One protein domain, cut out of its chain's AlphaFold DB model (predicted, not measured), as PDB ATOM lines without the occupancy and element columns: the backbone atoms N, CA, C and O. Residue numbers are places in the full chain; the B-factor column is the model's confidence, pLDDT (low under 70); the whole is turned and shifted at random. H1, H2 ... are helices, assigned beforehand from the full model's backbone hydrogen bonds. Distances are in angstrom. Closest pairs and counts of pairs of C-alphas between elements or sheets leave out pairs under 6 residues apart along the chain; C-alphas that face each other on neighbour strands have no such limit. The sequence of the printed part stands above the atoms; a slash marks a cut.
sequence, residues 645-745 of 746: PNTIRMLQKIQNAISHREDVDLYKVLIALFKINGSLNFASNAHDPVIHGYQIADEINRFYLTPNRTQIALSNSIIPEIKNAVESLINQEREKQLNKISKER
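AT A GLANCE: This is residues 645 to 745 of the 746 residues of an uncharacterized protein of Candidatus Brocadiae bacterium (UniProt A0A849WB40). Four helices run nearly side by side in a small bundle: H1, H2 and H3 go back and forth as two helical hairpins, and H4, the longest, runs along the open side between H1 and H3. H4 is shifted lengthwise, and its end, with residues 739 to 745, sticks out beyond the bundle, while the loop of residues 677 to 692 lies at the opposite end. The printed part has 101 residues, with four named helices in the order H1, H2, H3, H4 and no named strand; the class is all helix, and the helix packing is mostly aligned. The whole is compact, with a radius of gyration of the C-alphas of 14.1 A, yet elongated in outline, with spans of 49 by 27 by 19 A.

IN THESE COORDINATES: H1 holds residues 645 to 659 and measures 21.0 A from first to last C-alpha; C-alpha 645 is at (-9.772, 38.402, 29.334). H2 holds residues 666 to 676, over 15.3 A. H3 holds residues 693 to 705, over 18.3 A; C-alpha 693 is at (3.534, 40.994, 27.311). H4 holds residues 720 to 743, over 33.9 A, and its last C-alpha, 743, is at (10.293, 42.096, 62.758).

HOW THE PARTS SIT: H1 and H2 form a helical hairpin; they only just touch, with 3 pairs of C-alphas within 8 A. Their closest C-alphas, those of Thr 647 and Leu 673, are 7.5 A apart, and they run opposite ways at a shallow tilt of 12 degrees. H2 and H3 touch and form a second helical hairpin, opposite ways at a shallow tilt of 23 degrees. Their closest C-alphas are those of Phe 674 and Gly 693, 4.6 A apart. H4 touches H1 with residues 721 to 729 alone, the closest C-alphas being those of Ile 648 and Ile 722 at 6.3 A. These two run the same way at a shallow tilt of 20 degrees. H2 and H4 are close but not clearly touching, with the C-alphas of Leu 666 and Ile 730 closest at 7.7 A. H3 and H4 are near each other, while H1 and H3 are apart. In H1, H2, H3 and H4 every O i to N i+4 pair is within hydrogen-bond range.

THE WHOLE: The two C-alphas farthest apart are those of His 687 and Arg 745, 48.9 A. The printed part has no cut. The link from H1 to H2 is short, with 6 residues; the links from H2 to H3, with 16 residues, and from H3 to H4, with 14, are long. The mean pLDDT of the printed part is 84.2, and residues 686 to 687 and 744 to 745 are under 70.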
ATOM      1  N   PRO A 645      -8.893  38.945  28.291       83.88
ATOM      2  CA  PRO A 645      -9.772  38.402  29.334       83.88
ATOM      3  C   PRO A 645      -9.211  37.170  30.063       83.88
ATOM      4  O   PRO A 645      -9.331  37.059  31.285       83.88
ATOM      5  N   ASN A 646      -8.560  36.247  29.350       82.44
ATOM      6  CA  ASN A 646      -7.938  35.070  29.961       82.44
ATOM      7  C   ASN A 646      -6.713  35.430  30.799       82.44
ATOM      8  O   ASN A 646      -6.507  34.834  31.856       82.44
ATOM      9  N   THR A 647      -5.939  36.431  30.372       84.50
ATOM     10  CA  THR A 647      -4.804  36.945  31.150       84.50
ATOM     11  C   THR A 647      -5.286  37.528  32.482       84.50
ATOM     12  O   THR A 647      -4.747  37.184  33.533       84.50
ATOM     13  N   ILE A 648      -6.374  38.306  32.468       85.88
ATOM     14  CA  ILE A 648      -7.016  38.839  33.683       85.88
ATOM     15  C   ILE A 648      -7.519  37.702  34.583       85.88
ATOM     16  O   ILE A 648      -7.259  37.685  35.787       85.88
ATOM     17  N   ARG A 649      -8.186  36.697  34.010       84.12
ATOM     18  CA  ARG A 649      -8.669  35.532  34.767       84.12
ATOM     19  C   ARG A 649      -7.525  34.724  35.394       84.12
ATOM     20  O   ARG A 649      -7.697  34.169  36.479       84.12
ATOM     21  N   MET A 650      -6.367  34.638  34.736       84.56
ATOM     22  CA  MET A 650      -5.164  34.014  35.300       84.56
ATOM     23  C   MET A 650      -4.575  34.840  36.449       84.56
ATOM     24  O   MET A 650      -4.253  34.258  37.482       84.56
ATOM     25  N   LEU A 651      -4.524  36.170  36.329       87.31
ATOM     26  CA  LEU A 651      -4.116  37.059  37.427       87.31
ATOM     27  C   LEU A 651      -5.019  36.894  38.658       87.31
ATOM     28  O   LEU A 651      -4.522  36.740  39.770       87.31
ATOM     29  N   GLN A 652      -6.337  36.803  38.461       86.94
ATOM     30  CA  GLN A 652      -7.285  36.532  39.549       86.94
ATOM     31  C   GLN A 652      -7.064  35.160  40.205       86.94
ATOM     32  O   GLN A 652      -7.213  35.023  41.417       86.94
ATOM     33  N   LYS A 653      -6.693  34.123  39.436       85.06
ATOM     34  CA  LYS A 653      -6.337  32.810  40.009       85.06
ATOM     35  C   LYS A 653      -5.091  32.899  40.891       85.06
ATOM     36  O   LYS A 653      -5.099  32.317  41.969       85.06
ATOM     37  N   ILE A 654      -4.068  33.636  40.456       86.31
ATOM     38  CA  ILE A 654      -2.838  33.859  41.232       86.31
ATOM     39  C   ILE A 654      -3.164  34.608  42.529       86.31
ATOM     40  O   ILE A 654      -2.754  34.190  43.609       86.31
ATOM     41  N   GLN A 655      -3.978  35.661  42.438       85.19
ATOM     42  CA  GLN A 655      -4.450  36.411  43.601       85.19
ATOM     43  C   GLN A 655      -5.211  35.525  44.593       85.19
ATOM     44  O   GLN A 655      -4.952  35.569  45.797       85.19
ATOM     45  N   ASN A 656      -6.106  34.672  44.093       84.94
ATOM     46  CA  ASN A 656      -6.845  33.735  44.930       84.94
ATOM     47  C   ASN A 656      -5.917  32.709  45.596       84.94
ATOM     48  O   ASN A 656      -6.056  32.496  46.798       84.94
ATOM     49  N   ALA A 657      -4.949  32.132  44.878       82.62
ATOM     50  CA  ALA A 657      -3.976  31.190  45.442       82.62
ATOM     51  C   ALA A 657      -3.185  31.811  46.611       82.62
ATOM     52  O   ALA A 657      -3.090  31.231  47.693       82.62
ATOM     53  N   ILE A 658      -2.733  33.058  46.444       81.88
ATOM     54  CA  ILE A 658      -2.008  33.803  47.485       81.88
ATOM     55  C   ILE A 658      -2.911  34.120  48.684       81.88
ATOM     56  O   ILE A 658      -2.480  33.999  49.832       81.88
ATOM     57  N   SER A 659      -4.174  34.491  48.448       81.69
ATOM     58  CA  SER A 659      -5.139  34.724  49.534       81.69
ATOM     59  C   SER A 659      -5.443  33.454  50.345       81.69
ATOM     60  O   SER A 659      -5.643  33.538  51.556       81.69
ATOM     61  N   HIS A 660      -5.389  32.276  49.711       81.94
ATOM     62  CA  HIS A 660      -5.591  30.968  50.345       81.94
ATOM     63  C   HIS A 660      -4.307  30.375  50.958       81.94
ATOM     64  O   HIS A 660      -4.337  29.247  51.445       81.94
ATOM     65  N   ARG A 661      -3.207  31.144  51.009       75.12
ATOM     66  CA  ARG A 661      -1.900  30.744  51.568       75.12
ATOM     67  C   ARG A 661      -1.240  29.555  50.849       75.12
ATOM     68  O   ARG A 661      -0.517  28.790  51.482       75.12
ATOM     69  N   GLU A 662      -1.469  29.402  49.548       79.06
ATOM     70  CA  GLU A 662      -0.688  28.465  48.733       79.06
ATOM     71  C   GLU A 662       0.745  29.004  48.538       79.06
ATOM     72  O   GLU A 662       0.941  30.214  48.397       79.06
ATOM     73  N   ASP A 663       1.748  28.120  48.547       75.69
ATOM     74  CA  ASP A 663       3.153  28.488  48.317       75.69
ATOM     75  C   ASP A 663       3.380  28.732  46.817       75.69
ATOM     76  O   ASP A 663       3.465  27.797  46.015       75.69
ATOM     77  N   VAL A 664       3.374  30.005  46.417       81.44
ATOM     78  CA  VAL A 664       3.454  30.441  45.018       81.44
ATOM     79  C   VAL A 664       4.627  31.402  44.854       81.44
ATOM     80  O   VAL A 664       4.638  32.486  45.430       81.44
ATOM     81  N   ASP A 665       5.585  31.039  43.997       85.56
ATOM     82  CA  ASP A 665       6.662  31.932  43.552       85.56
ATOM     83  C   ASP A 665       6.084  32.984  42.587       85.56
ATOM     84  O   ASP A 665       6.026  32.777  41.367       85.56
ATOM     85  N   LEU A 666       5.583  34.093  43.147       87.31
ATOM     86  CA  LEU A 666       4.875  35.137  42.398       87.31
ATOM     87  C   LEU A 666       5.719  35.666  41.233       87.31
ATOM     88  O   LEU A 666       5.198  35.852  40.132       87.31
ATOM     89  N   TYR A 667       7.023  35.854  41.452       88.19
ATOM     90  CA  TYR A 667       7.962  36.309  40.432       88.19
ATOM     91  C   TYR A 667       7.975  35.380  39.211       88.19
ATOM     92  O   TYR A 667       7.730  35.829  38.085       88.19
ATOM     93  N   LYS A 668       8.207  34.074  39.417       88.81
ATOM     94  CA  LYS A 668       8.243  33.108  38.306       88.81
ATOM     95  C   LYS A 668       6.902  33.014  37.589       88.81
ATOM     96  O   LYS A 668       6.872  32.950  36.358       88.81
ATOM     97  N   VAL A 669       5.803  33.013  38.341       89.00
ATOM     98  CA  VAL A 669       4.457  32.837  37.786       89.00
ATOM     99  C   VAL A 669       4.028  34.045  36.950       89.00
ATOM    100  O   VAL A 669       3.526  33.860  35.839       89.00
ATOM    101  N   LEU A 670       4.267  35.272  37.423       90.06
ATOM    102  CA  LEU A 670       3.937  36.484  36.667       90.06
ATOM    103  C   LEU A 670       4.789  36.620  35.399       90.06
ATOM    104  O   LEU A 670       4.244  36.889  34.326       90.06
ATOM    105  N   ILE A 671       6.103  36.376  35.480       90.62
ATOM    106  CA  ILE A 671       6.968  36.410  34.292       90.62
ATOM    107  C   ILE A 671       6.523  35.372  33.260       90.62
ATOM    108  O   ILE A 671       6.435  35.689  32.072       90.62
ATOM    109  N   ALA A 672       6.225  34.143  33.689       87.25
ATOM    110  CA  ALA A 672       5.755  33.099  32.785       87.25
ATOM    111  C   ALA A 672       4.431  33.489  32.110       87.25
ATOM    112  O   ALA A 672       4.309  33.353  30.892       87.25
ATOM    113  N   LEU A 673       3.473  34.034  32.869       89.50
ATOM    114  CA  LEU A 673       2.176  34.475  32.353       89.50
ATOM    115  C   LEU A 673       2.323  35.499  31.218       89.50
ATOM    116  O   LEU A 673       1.726  35.333  30.151       89.50
ATOM    117  N   PHE A 674       3.122  36.543  31.435       90.56
ATOM    118  CA  PHE A 674       3.281  37.621  30.459       90.56
ATOM    119  C   PHE A 674       4.192  37.244  29.284       90.56
ATOM    120  O   PHE A 674       3.934  37.680  28.163       90.56
ATOM    121  N   LYS A 675       5.179  36.354  29.475       88.56
ATOM    122  CA  LYS A 675       5.963  35.779  28.365       88.56
ATOM    123  C   LYS A 675       5.122  34.866  27.469       88.56
ATOM    124  O   LYS A 675       5.195  34.980  26.248       88.56
ATOM    125  N   ILE A 676       4.280  33.999  28.042       85.31
ATOM    126  CA  ILE A 676       3.370  33.122  27.275       85.31
ATOM    127  C   ILE A 676       2.411  33.950  26.407       85.31
ATOM    128  O   ILE A 676       2.128  33.579  25.260       85.31
ATOM    129  N   ASN A 677       1.960  35.086  26.942       85.75
ATOM    130  CA  ASN A 677       1.073  36.047  26.291       85.75
ATOM    131  C   ASN A 677       1.823  37.215  25.617       85.75
ATOM    132  O   ASN A 677       1.234  38.263  25.362       85.75
ATOM    133  N   GLY A 678       3.110  37.042  25.298       84.38
ATOM    134  CA  GLY A 678       3.975  38.122  24.818       84.38
ATOM    135  C   GLY A 678       3.513  38.803  23.525       84.38
ATOM    136  O   GLY A 678       3.790  39.979  23.329       84.38
ATOM    137  N   SER A 679       2.764  38.099  22.674       82.88
ATOM    138  CA  SER A 679       2.226  38.625  21.412       82.88
ATOM    139  C   SER A 679       0.934  39.437  21.556       82.88
ATOM    140  O   SER A 679       0.449  39.966  20.561       82.88
ATOM    141  N   LEU A 680       0.336  39.506  22.751       85.69
ATOM    142  CA  LEU A 680      -0.881  40.289  22.978       85.69
ATOM    143  C   LEU A 680      -0.561  41.779  23.106       85.69
ATOM    144  O   LEU A 680       0.515  42.140  23.581       85.69
ATOM    145  N   ASN A 681      -1.510  42.620  22.690       87.06
ATOM    146  CA  ASN A 681      -1.463  44.059  22.919       87.06
ATOM    147  C   ASN A 681      -2.165  44.387  24.243       87.06
ATOM    148  O   ASN A 681      -3.366  44.167  24.377       87.06
ATOM    149  N   PHE A 682      -1.409  44.905  25.204       87.44
ATOM    150  CA  PHE A 682      -1.870  45.317  26.526       87.44
ATOM    151  C   PHE A 682      -2.068  46.833  26.647       87.44
ATOM    152  O   PHE A 682      -2.231  47.329  27.761       87.44
ATOM    153  N   ALA A 683      -2.035  47.568  25.533       85.69
ATOM    154  CA  ALA A 683      -2.271  49.005  25.515       85.69
ATOM    155  C   ALA A 683      -3.737  49.347  25.853       85.69
ATOM    156  O   ALA A 683      -4.655  48.636  25.440       85.69
ATOM    157  N   SER A 684      -3.955  50.425  26.613       82.50
ATOM    158  CA  SER A 684      -5.279  50.827  27.109       82.50
ATOM    159  C   SER A 684      -6.184  51.375  26.000       82.50
ATOM    160  O   SER A 684      -7.374  51.064  25.973       82.50
ATOM    161  N   ASN A 685      -5.607  52.132  25.058       78.38
ATOM    162  CA  ASN A 685      -6.313  52.741  23.936       78.38
ATOM    163  C   ASN A 685      -5.746  52.264  22.595       78.38
ATOM    164  O   ASN A 685      -4.555  51.996  22.464       78.38
ATOM    165  N   ALA A 686      -6.582  52.246  21.553       68.81
ATOM    166  CA  ALA A 686      -6.162  51.885  20.193       68.81
ATOM    167  C   ALA A 686      -5.118  52.848  19.583       68.81
ATOM    168  O   ALA A 686      -4.483  52.508  18.588       68.81
ATOM    169  N   HIS A 687      -4.957  54.041  20.167       68.75
ATOM    170  CA  HIS A 687      -4.002  55.069  19.744       68.75
ATOM    171  C   HIS A 687      -2.674  55.034  20.516       68.75
ATOM    172  O   HIS A 687      -1.735  55.728  20.127       68.75
ATOM    173  N   ASP A 688      -2.584  54.238  21.585       75.06
ATOM    174  CA  ASP A 688      -1.349  54.064  22.348       75.06
ATOM    175  C   ASP A 688      -0.382  53.130  21.587       75.06
ATOM    176  O   ASP A 688      -0.825  52.230  20.860       75.06
ATOM    177  N   PRO A 689       0.945  53.297  21.742       78.56
ATOM    178  CA  PRO A 689       1.912  52.360  21.179       78.56
ATOM    179  C   PRO A 689       1.657  50.945  21.715       78.56
ATOM    180  O   PRO A 689       1.368  50.766  22.896       78.56
ATOM    181  N   VAL A 690       1.771  49.937  20.842       81.75
ATOM    182  CA  VAL A 690       1.501  48.531  21.183       81.75
ATOM    183  C   VAL A 690       2.388  48.094  22.346       81.75
ATOM    184  O   VAL A 690       3.616  48.108  22.232       81.75
ATOM    185  N   ILE A 691       1.756  47.669  23.443       85.88
ATOM    186  CA  ILE A 691       2.459  47.150  24.617       85.88
ATOM    187  C   ILE A 691       2.399  45.633  24.597       85.88
ATOM    188  O   ILE A 691       1.325  45.044  24.705       85.88
ATOM    189  N   HIS A 692       3.550  44.990  24.482       87.88
ATOM    190  CA  HIS A 692       3.654  43.536  24.446       87.88
ATOM    191  C   HIS A 692       3.816  42.941  25.843       87.88
ATOM    192  O   HIS A 692       4.418  43.542  26.731       87.88
ATOM    193  N   GLY A 693       3.361  41.699  26.033       87.44
ATOM    194  CA  GLY A 693       3.534  40.994  27.311       87.44
ATOM    195  C   GLY A 693       5.006  40.845  27.717       87.44
ATOM    196  O   GLY A 693       5.325  40.885  28.900       87.44
ATOM    197  N   TYR A 694       5.929  40.777  26.753       89.19
ATOM    198  CA  TYR A 694       7.366  40.785  27.040       89.19
ATOM    199  C   TYR A 694       7.826  42.069  27.742       89.19
ATOM    200  O   TYR A 694       8.637  41.991  28.656       89.19
ATOM    201  N   GLN A 695       7.262  43.224  27.379       88.56
ATOM    202  CA  GLN A 695       7.613  44.504  27.998       88.56
ATOM    203  C   GLN A 695       7.142  44.557  29.456       88.56
ATOM    204  O   GLN A 695       7.904  44.955  30.330       88.56
ATOM    205  N   ILE A 696       5.935  44.055  29.738       88.44
ATOM    206  CA  ILE A 696       5.423  43.936  31.114       88.44
ATOM    207  C   ILE A 696       6.279  42.950  31.925       88.44
ATOM    208  O   ILE A 696       6.643  43.230  33.065       88.44
ATOM    209  N   ALA A 697       6.648  41.804  31.342       90.00
ATOM    210  CA  ALA A 697       7.535  40.841  31.996       90.00
ATOM    211  C   ALA A 697       8.917  41.439  32.309       90.00
ATOM    212  O   ALA A 697       9.471  41.154  33.371       90.00
ATOM    213  N   ASP A 698       9.460  42.274  31.421       88.94
ATOM    214  CA  ASP A 698      10.733  42.961  31.629       88.94
ATOM    215  C   ASP A 698      10.640  44.040  32.717       88.94
ATOM    216  O   ASP A 698      11.562  44.159  33.523       88.94
ATOM    217  N   GLU A 699       9.536  44.789  32.799       88.44
ATOM    218  CA  GLU A 699       9.290  45.744  33.891       88.44
ATOM    219  C   GLU A 699       9.209  45.041  35.254       88.44
ATOM    220  O   GLU A 699       9.867  45.462  36.211       88.44
ATOM    221  N   ILE A 700       8.495  43.911  35.329       90.69
ATOM    222  CA  ILE A 700       8.457  43.063  36.530       90.69
ATOM    223  C   ILE A 700       9.866  42.553  36.855       90.69
ATOM    224  O   ILE A 700      10.318  42.657  37.994       90.69
ATOM    225  N   ASN A 701      10.592  42.039  35.863       90.25
ATOM    226  CA  ASN A 701      11.947  41.527  36.055       90.25
ATOM    227  C   ASN A 701      12.894  42.605  36.614       90.25
ATOM    228  O   ASN A 701      13.593  42.373  37.601       90.25
ATOM    229  N   ARG A 702      12.861  43.820  36.050       88.69
ATOM    230  CA  ARG A 702      13.644  44.967  36.539       88.69
ATOM    231  C   ARG A 702      13.312  45.312  37.988       88.69
ATOM    232  O   ARG A 702      14.234  45.549  38.766       88.69
ATOM    233  N   PHE A 703      12.034  45.298  38.372       89.50
ATOM    234  CA  PHE A 703      11.632  45.523  39.763       89.50
ATOM    235  C   PHE A 703      12.263  44.498  40.717       89.50
ATOM    236  O   PHE A 703      12.862  44.889  41.717       89.50
ATOM    237  N   TYR A 704      12.196  43.198  40.406       85.81
ATOM    238  CA  TYR A 704      12.761  42.158  41.278       85.81
ATOM    239  C   TYR A 704      14.297  42.169  41.333       85.81
ATOM    240  O   TYR A 704      14.857  41.810  42.372       85.81
ATOM    241  N   LEU A 705      14.973  42.627  40.275       85.69
ATOM    242  CA  LEU A 705      16.435  42.767  40.222       85.69
ATOM    243  C   LEU A 705      16.964  44.048  40.892       85.69
ATOM    244  O   LEU A 705      18.148  44.120  41.219       85.69
ATOM    245  N   THR A 706      16.112  45.051  41.121       85.06
ATOM    246  CA  THR A 706      16.529  46.326  41.719       85.06
ATOM    247  C   THR A 706      16.688  46.189  43.246       85.06
ATOM    248  O   THR A 706      15.731  45.805  43.935       85.06
ATOM    249  N   PRO A 707      17.870  46.501  43.819       74.06
ATOM    250  CA  PRO A 707      18.065  46.524  45.269       74.06
ATOM    251  C   PRO A 707      17.253  47.661  45.916       74.06
ATOM    252  O   PRO A 707      17.057  48.710  45.314       74.06
ATOM    253  N   ASN A 708      16.777  47.469  47.153       76.25
ATOM    254  CA  ASN A 708      15.968  48.450  47.908       76.25
ATOM    255  C   ASN A 708      14.626  48.855  47.267       76.25
ATOM    256  O   ASN A 708      14.090  49.924  47.551       76.25
ATOM    257  N   ARG A 709      14.034  47.978  46.453       80.88
ATOM    258  CA  ARG A 709      12.701  48.180  45.869       80.88
ATOM    259  C   ARG A 709      11.610  48.390  46.931       80.88
ATOM    260  O   ARG A 709      11.555  47.648  47.923       80.88
ATOM    261  N   THR A 710      10.730  49.361  46.700       77.12
ATOM    262  CA  THR A 710       9.608  49.710  47.590       77.12
ATOM    263  C   THR A 710       8.259  49.405  46.945       77.12
ATOM    264  O   THR A 710       7.522  48.587  47.483       77.12
ATOM    265  N   GLN A 711       7.966  49.987  45.781       83.94
ATOM    266  CA  GLN A 711       6.732  49.754  45.024       83.94
ATOM    267  C   GLN A 711       7.020  49.606  43.531       83.94
ATOM    268  O   GLN A 711       7.925  50.252  43.002       83.94
ATOM    269  N   ILE A 712       6.254  48.750  42.857       87.88
ATOM    270  CA  ILE A 712       6.218  48.708  41.397       87.88
ATOM    271  C   ILE A 712       5.173  49.711  40.897       87.88
ATOM    272  O   ILE A 712       4.070  49.776  41.441       87.88
ATOM    273  N   ALA A 713       5.536  50.481  39.872       85.44
ATOM    274  CA  ALA A 713       4.645  51.385  39.155       85.44
ATOM    275  C   ALA A 713       4.761  51.083  37.657       85.44
ATOM    276  O   ALA A 713       5.786  51.363  37.037       85.44
ATOM    277  N   LEU A 714       3.729  50.455  37.106       87.00
ATOM    278  CA  LEU A 714       3.625  50.107  35.696       87.00
ATOM    279  C   LEU A 714       3.090  51.303  34.891       87.00
ATOM    280  O   LEU A 714       2.379  52.170  35.416       87.00
ATOM    281  N   SER A 715       3.407  51.348  33.594       84.06
ATOM    282  CA  SER A 715       2.986  52.443  32.708       84.06
ATOM    283  C   SER A 715       1.461  52.652  32.690       84.06
ATOM    284  O   SER A 715       0.684  51.700  32.621       84.06
ATOM    285  N   ASN A 716       1.020  53.917  32.670       81.06
ATOM    286  CA  ASN A 716      -0.399  54.298  32.551       81.06
ATOM    287  C   ASN A 716      -1.033  53.896  31.213       81.06
ATOM    288  O   ASN A 716      -2.252  53.869  31.102       81.06
ATOM    289  N   SER A 717      -0.210  53.589  30.213       83.50
ATOM    290  CA  SER A 717      -0.660  53.112  28.910       83.50
ATOM    291  C   SER A 717      -1.070  51.635  28.913       83.50
ATOM    292  O   SER A 717      -1.590  51.163  27.907       83.50
ATOM    293  N   ILE A 718      -0.873  50.894  30.012       87.50
ATOM    294  CA  ILE A 718      -1.335  49.504  30.162       87.50
ATOM    295  C   ILE A 718      -2.816  49.482  30.559       87.50
ATOM    296  O   ILE A 718      -3.278  50.331  31.320       87.50
ATOM    297  N   ILE A 719      -3.555  48.473  30.090       88.06
ATOM    298  CA  ILE A 719      -4.949  48.223  30.487       88.06
ATOM    299  C   ILE A 719      -5.096  48.289  32.022       88.06
ATOM    300  O   ILE A 719      -4.453  47.494  32.723       88.06
ATOM    301  N   PRO A 720      -5.959  49.180  32.556       86.00
ATOM    302  CA  PRO A 720      -6.032  49.474  33.989       86.00
ATOM    303  C   PRO A 720      -6.258  48.245  34.872       86.00
ATOM    304  O   PRO A 720      -5.669  48.121  35.939       86.00
ATOM    305  N   GLU A 721      -7.077  47.299  34.414       85.56
ATOM    306  CA  GLU A 721      -7.401  46.071  35.149       85.56
ATOM    307  C   GLU A 721      -6.170  45.178  35.357       85.56
ATOM    308  O   GLU A 721      -5.984  44.605  36.429       85.56
ATOM    309  N   ILE A 722      -5.303  45.090  34.345       87.31
ATOM    310  CA  ILE A 722      -4.064  44.308  34.394       87.31
ATOM    311  C   ILE A 722      -3.021  45.044  35.223       87.31
ATOM    312  O   ILE A 722      -2.398  44.432  36.090       87.31
ATOM    313  N   LYS A 723      -2.878  46.354  34.992       89.50
ATOM    314  CA  LYS A 723      -1.989  47.222  35.763       89.50
ATOM    315  C   LYS A 723      -2.264  47.087  37.262       89.50
ATOM    316  O   LYS A 723      -1.388  46.667  38.015       89.50
ATOM    317  N   ASN A 724      -3.500  47.361  37.671       88.81
ATOM    318  CA  ASN A 724      -3.895  47.375  39.076       88.81
ATOM    319  C   ASN A 724      -3.736  45.992  39.724       88.81
ATOM    320  O   ASN A 724      -3.287  45.895  40.864       88.81
ATOM    321  N   ALA A 725      -4.073  44.913  39.008       87.12
ATOM    322  CA  ALA A 725      -3.927  43.555  39.526       87.12
ATOM    323  C   ALA A 725      -2.455  43.180  39.767       87.12
ATOM    324  O   ALA A 725      -2.126  42.625  40.816       87.12
ATOM    325  N   VAL A 726      -1.560  43.494  38.824       89.44
ATOM    326  CA  VAL A 726      -0.127  43.184  38.948       89.44
ATOM    327  C   VAL A 726       0.531  44.035  40.032       89.44
ATOM    328  O   VAL A 726       1.233  43.488  40.884       89.44
ATOM    329  N   GLU A 727       0.274  45.346  40.042       91.06
ATOM    330  CA  GLU A 727       0.793  46.251  41.074       91.06
ATOM    331  C   GLU A 727       0.321  45.826  42.465       91.06
ATOM    332  O   GLU A 727       1.134  45.708  43.380       91.06
ATOM    333  N   SER A 728      -0.970  45.509  42.619       88.19
ATOM    334  CA  SER A 728      -1.520  45.036  43.890       88.19
ATOM    335  C   SER A 728      -0.840  43.754  44.370       88.19
ATOM    336  O   SER A 728      -0.533  43.651  45.554       88.19
ATOM    337  N   LEU A 729      -0.612  42.771  43.491       88.62
ATOM    338  CA  LEU A 729       0.001  41.496  43.878       88.62
ATOM    339  C   LEU A 729       1.450  41.674  44.338       88.62
ATOM    340  O   LEU A 729       1.830  41.184  45.401       88.62
ATOM    341  N   ILE A 730       2.243  42.407  43.555       89.25
ATOM    342  CA  ILE A 730       3.671  42.611  43.823       89.25
ATOM    343  C   ILE A 730       3.874  43.494  45.060       89.25
ATOM    344  O   ILE A 730       4.711  43.184  45.910       89.25
ATOM    345  N   ASN A 731       3.095  44.570  45.202       88.56
ATOM    346  CA  ASN A 731       3.226  45.484  46.335       88.56
ATOM    347  C   ASN A 731       2.781  44.825  47.650       88.56
ATOM    348  O   ASN A 731       3.467  44.983  48.656       88.56
ATOM    349  N   GLN A 732       1.716  44.010  47.643       84.88
ATOM    350  CA  GLN A 732       1.304  43.240  48.828       84.88
ATOM    351  C   GLN A 732       2.353  42.206  49.254       84.88
ATOM    352  O   GLN A 732       2.585  42.012  50.450       84.88
ATOM    353  N   GLU A 733       2.995  41.519  48.305       84.94
ATOM    354  CA  GLU A 733       4.095  40.609  48.631       84.94
ATOM    355  C   GLU A 733       5.278  41.378  49.231       84.94
ATOM    356  O   GLU A 733       5.841  40.975  50.254       84.94
ATOM    357  N   ARG A 734       5.632  42.522  48.635       84.50
ATOM    358  CA  ARG A 734       6.746  43.336  49.110       84.50
ATOM    359  C   ARG A 734       6.496  43.902  50.503       84.50
ATOM    360  O   ARG A 734       7.404  43.869  51.328       84.50
ATOM    361  N   GLU A 735       5.284  44.359  50.788       84.38
ATOM    362  CA  GLU A 735       4.884  44.837  52.112       84.38
ATOM    363  C   GLU A 735       5.014  43.729  53.169       84.38
ATOM    364  O   GLU A 735       5.594  43.949  54.232       84.38
ATOM    365  N   LYS A 736       4.595  42.494  52.854       82.31
ATOM    366  CA  LYS A 736       4.815  41.331  53.733       82.31
ATOM    367  C   LYS A 736       6.301  41.049  53.969       82.31
ATOM    368  O   LYS A 736       6.687  40.766  55.100       82.31
ATOM    369  N   GLN A 737       7.133  41.127  52.928       81.44
ATOM    370  CA  GLN A 737       8.584  40.940  53.053       81.44
ATOM    371  C   GLN A 737       9.228  42.040  53.911       81.44
ATOM    372  O   GLN A 737      10.049  41.735  54.769       81.44
ATOM    373  N   LEU A 738       8.843  43.305  53.715       82.12
ATOM    374  CA  LEU A 738       9.341  44.438  54.500       82.12
ATOM    375  C   LEU A 738       8.930  44.328  55.973       82.12
ATOM    376  O   LEU A 738       9.785  44.488  56.839       82.12
ATOM    377  N   ASN A 739       7.678  43.953  56.249       81.19
ATOM    378  CA  ASN A 739       7.178  43.701  57.605       81.19
ATOM    379  C   ASN A 739       7.864  42.507  58.288       81.19
ATOM    380  O   ASN A 739       7.947  42.450  59.513       81.19
ATOM    381  N   LYS A 740       8.335  41.523  57.514       80.06
ATOM    382  CA  LYS A 740       9.138  40.414  58.040       80.06
ATOM    383  C   LYS A 740      10.555  40.876  58.389       80.06
ATOM    384  O   LYS A 740      11.029  40.582  59.474       80.06
ATOM    385  N   ILE A 741      11.190  41.652  57.509       77.69
ATOM    386  CA  ILE A 741      12.536  42.202  57.730       77.69
ATOM    387  C   ILE A 741      12.555  43.186  58.910       77.69
ATOM    388  O   ILE A 741      13.541  43.225  59.638       77.69
ATOM    389  N   SER A 742      11.498  43.980  59.118       74.56
ATOM    390  CA  SER A 742      11.400  44.860  60.291       74.56
ATOM    391  C   SER A 742      11.261  44.066  61.591       74.56
ATOM    392  O   SER A 742      11.980  44.359  62.536       74.56
ATOM    393  N   LYS A 743      10.436  43.009  61.608       70.56
ATOM    394  CA  LYS A 743      10.293  42.096  62.758       70.56
ATOM    395  C   LYS A 743      11.530  41.249  63.065       70.56
ATOM    396  O   LYS A 743      11.644  40.758  64.173       70.56
ATOM    397  N   GLU A 744      12.400  41.011  62.086       67.75
ATOM    398  CA  GLU A 744      13.685  40.314  62.280       67.75
ATOM    399  C   GLU A 744      14.814  41.268  62.719       67.75
ATOM    400  O   GLU A 744      15.902  40.809  63.066       67.75
ATOM    401  N   ARG A 745      14.585  42.588  62.654       63.59
ATOM    402  CA  ARG A 745      15.521  43.634  63.101       63.59
ATOM    403  C   ARG A 745      15.179  44.207  64.482       63.59
ATOM    404  O   ARG A 745      16.057  44.828  65.077       63.59
TER     405      ARG A 745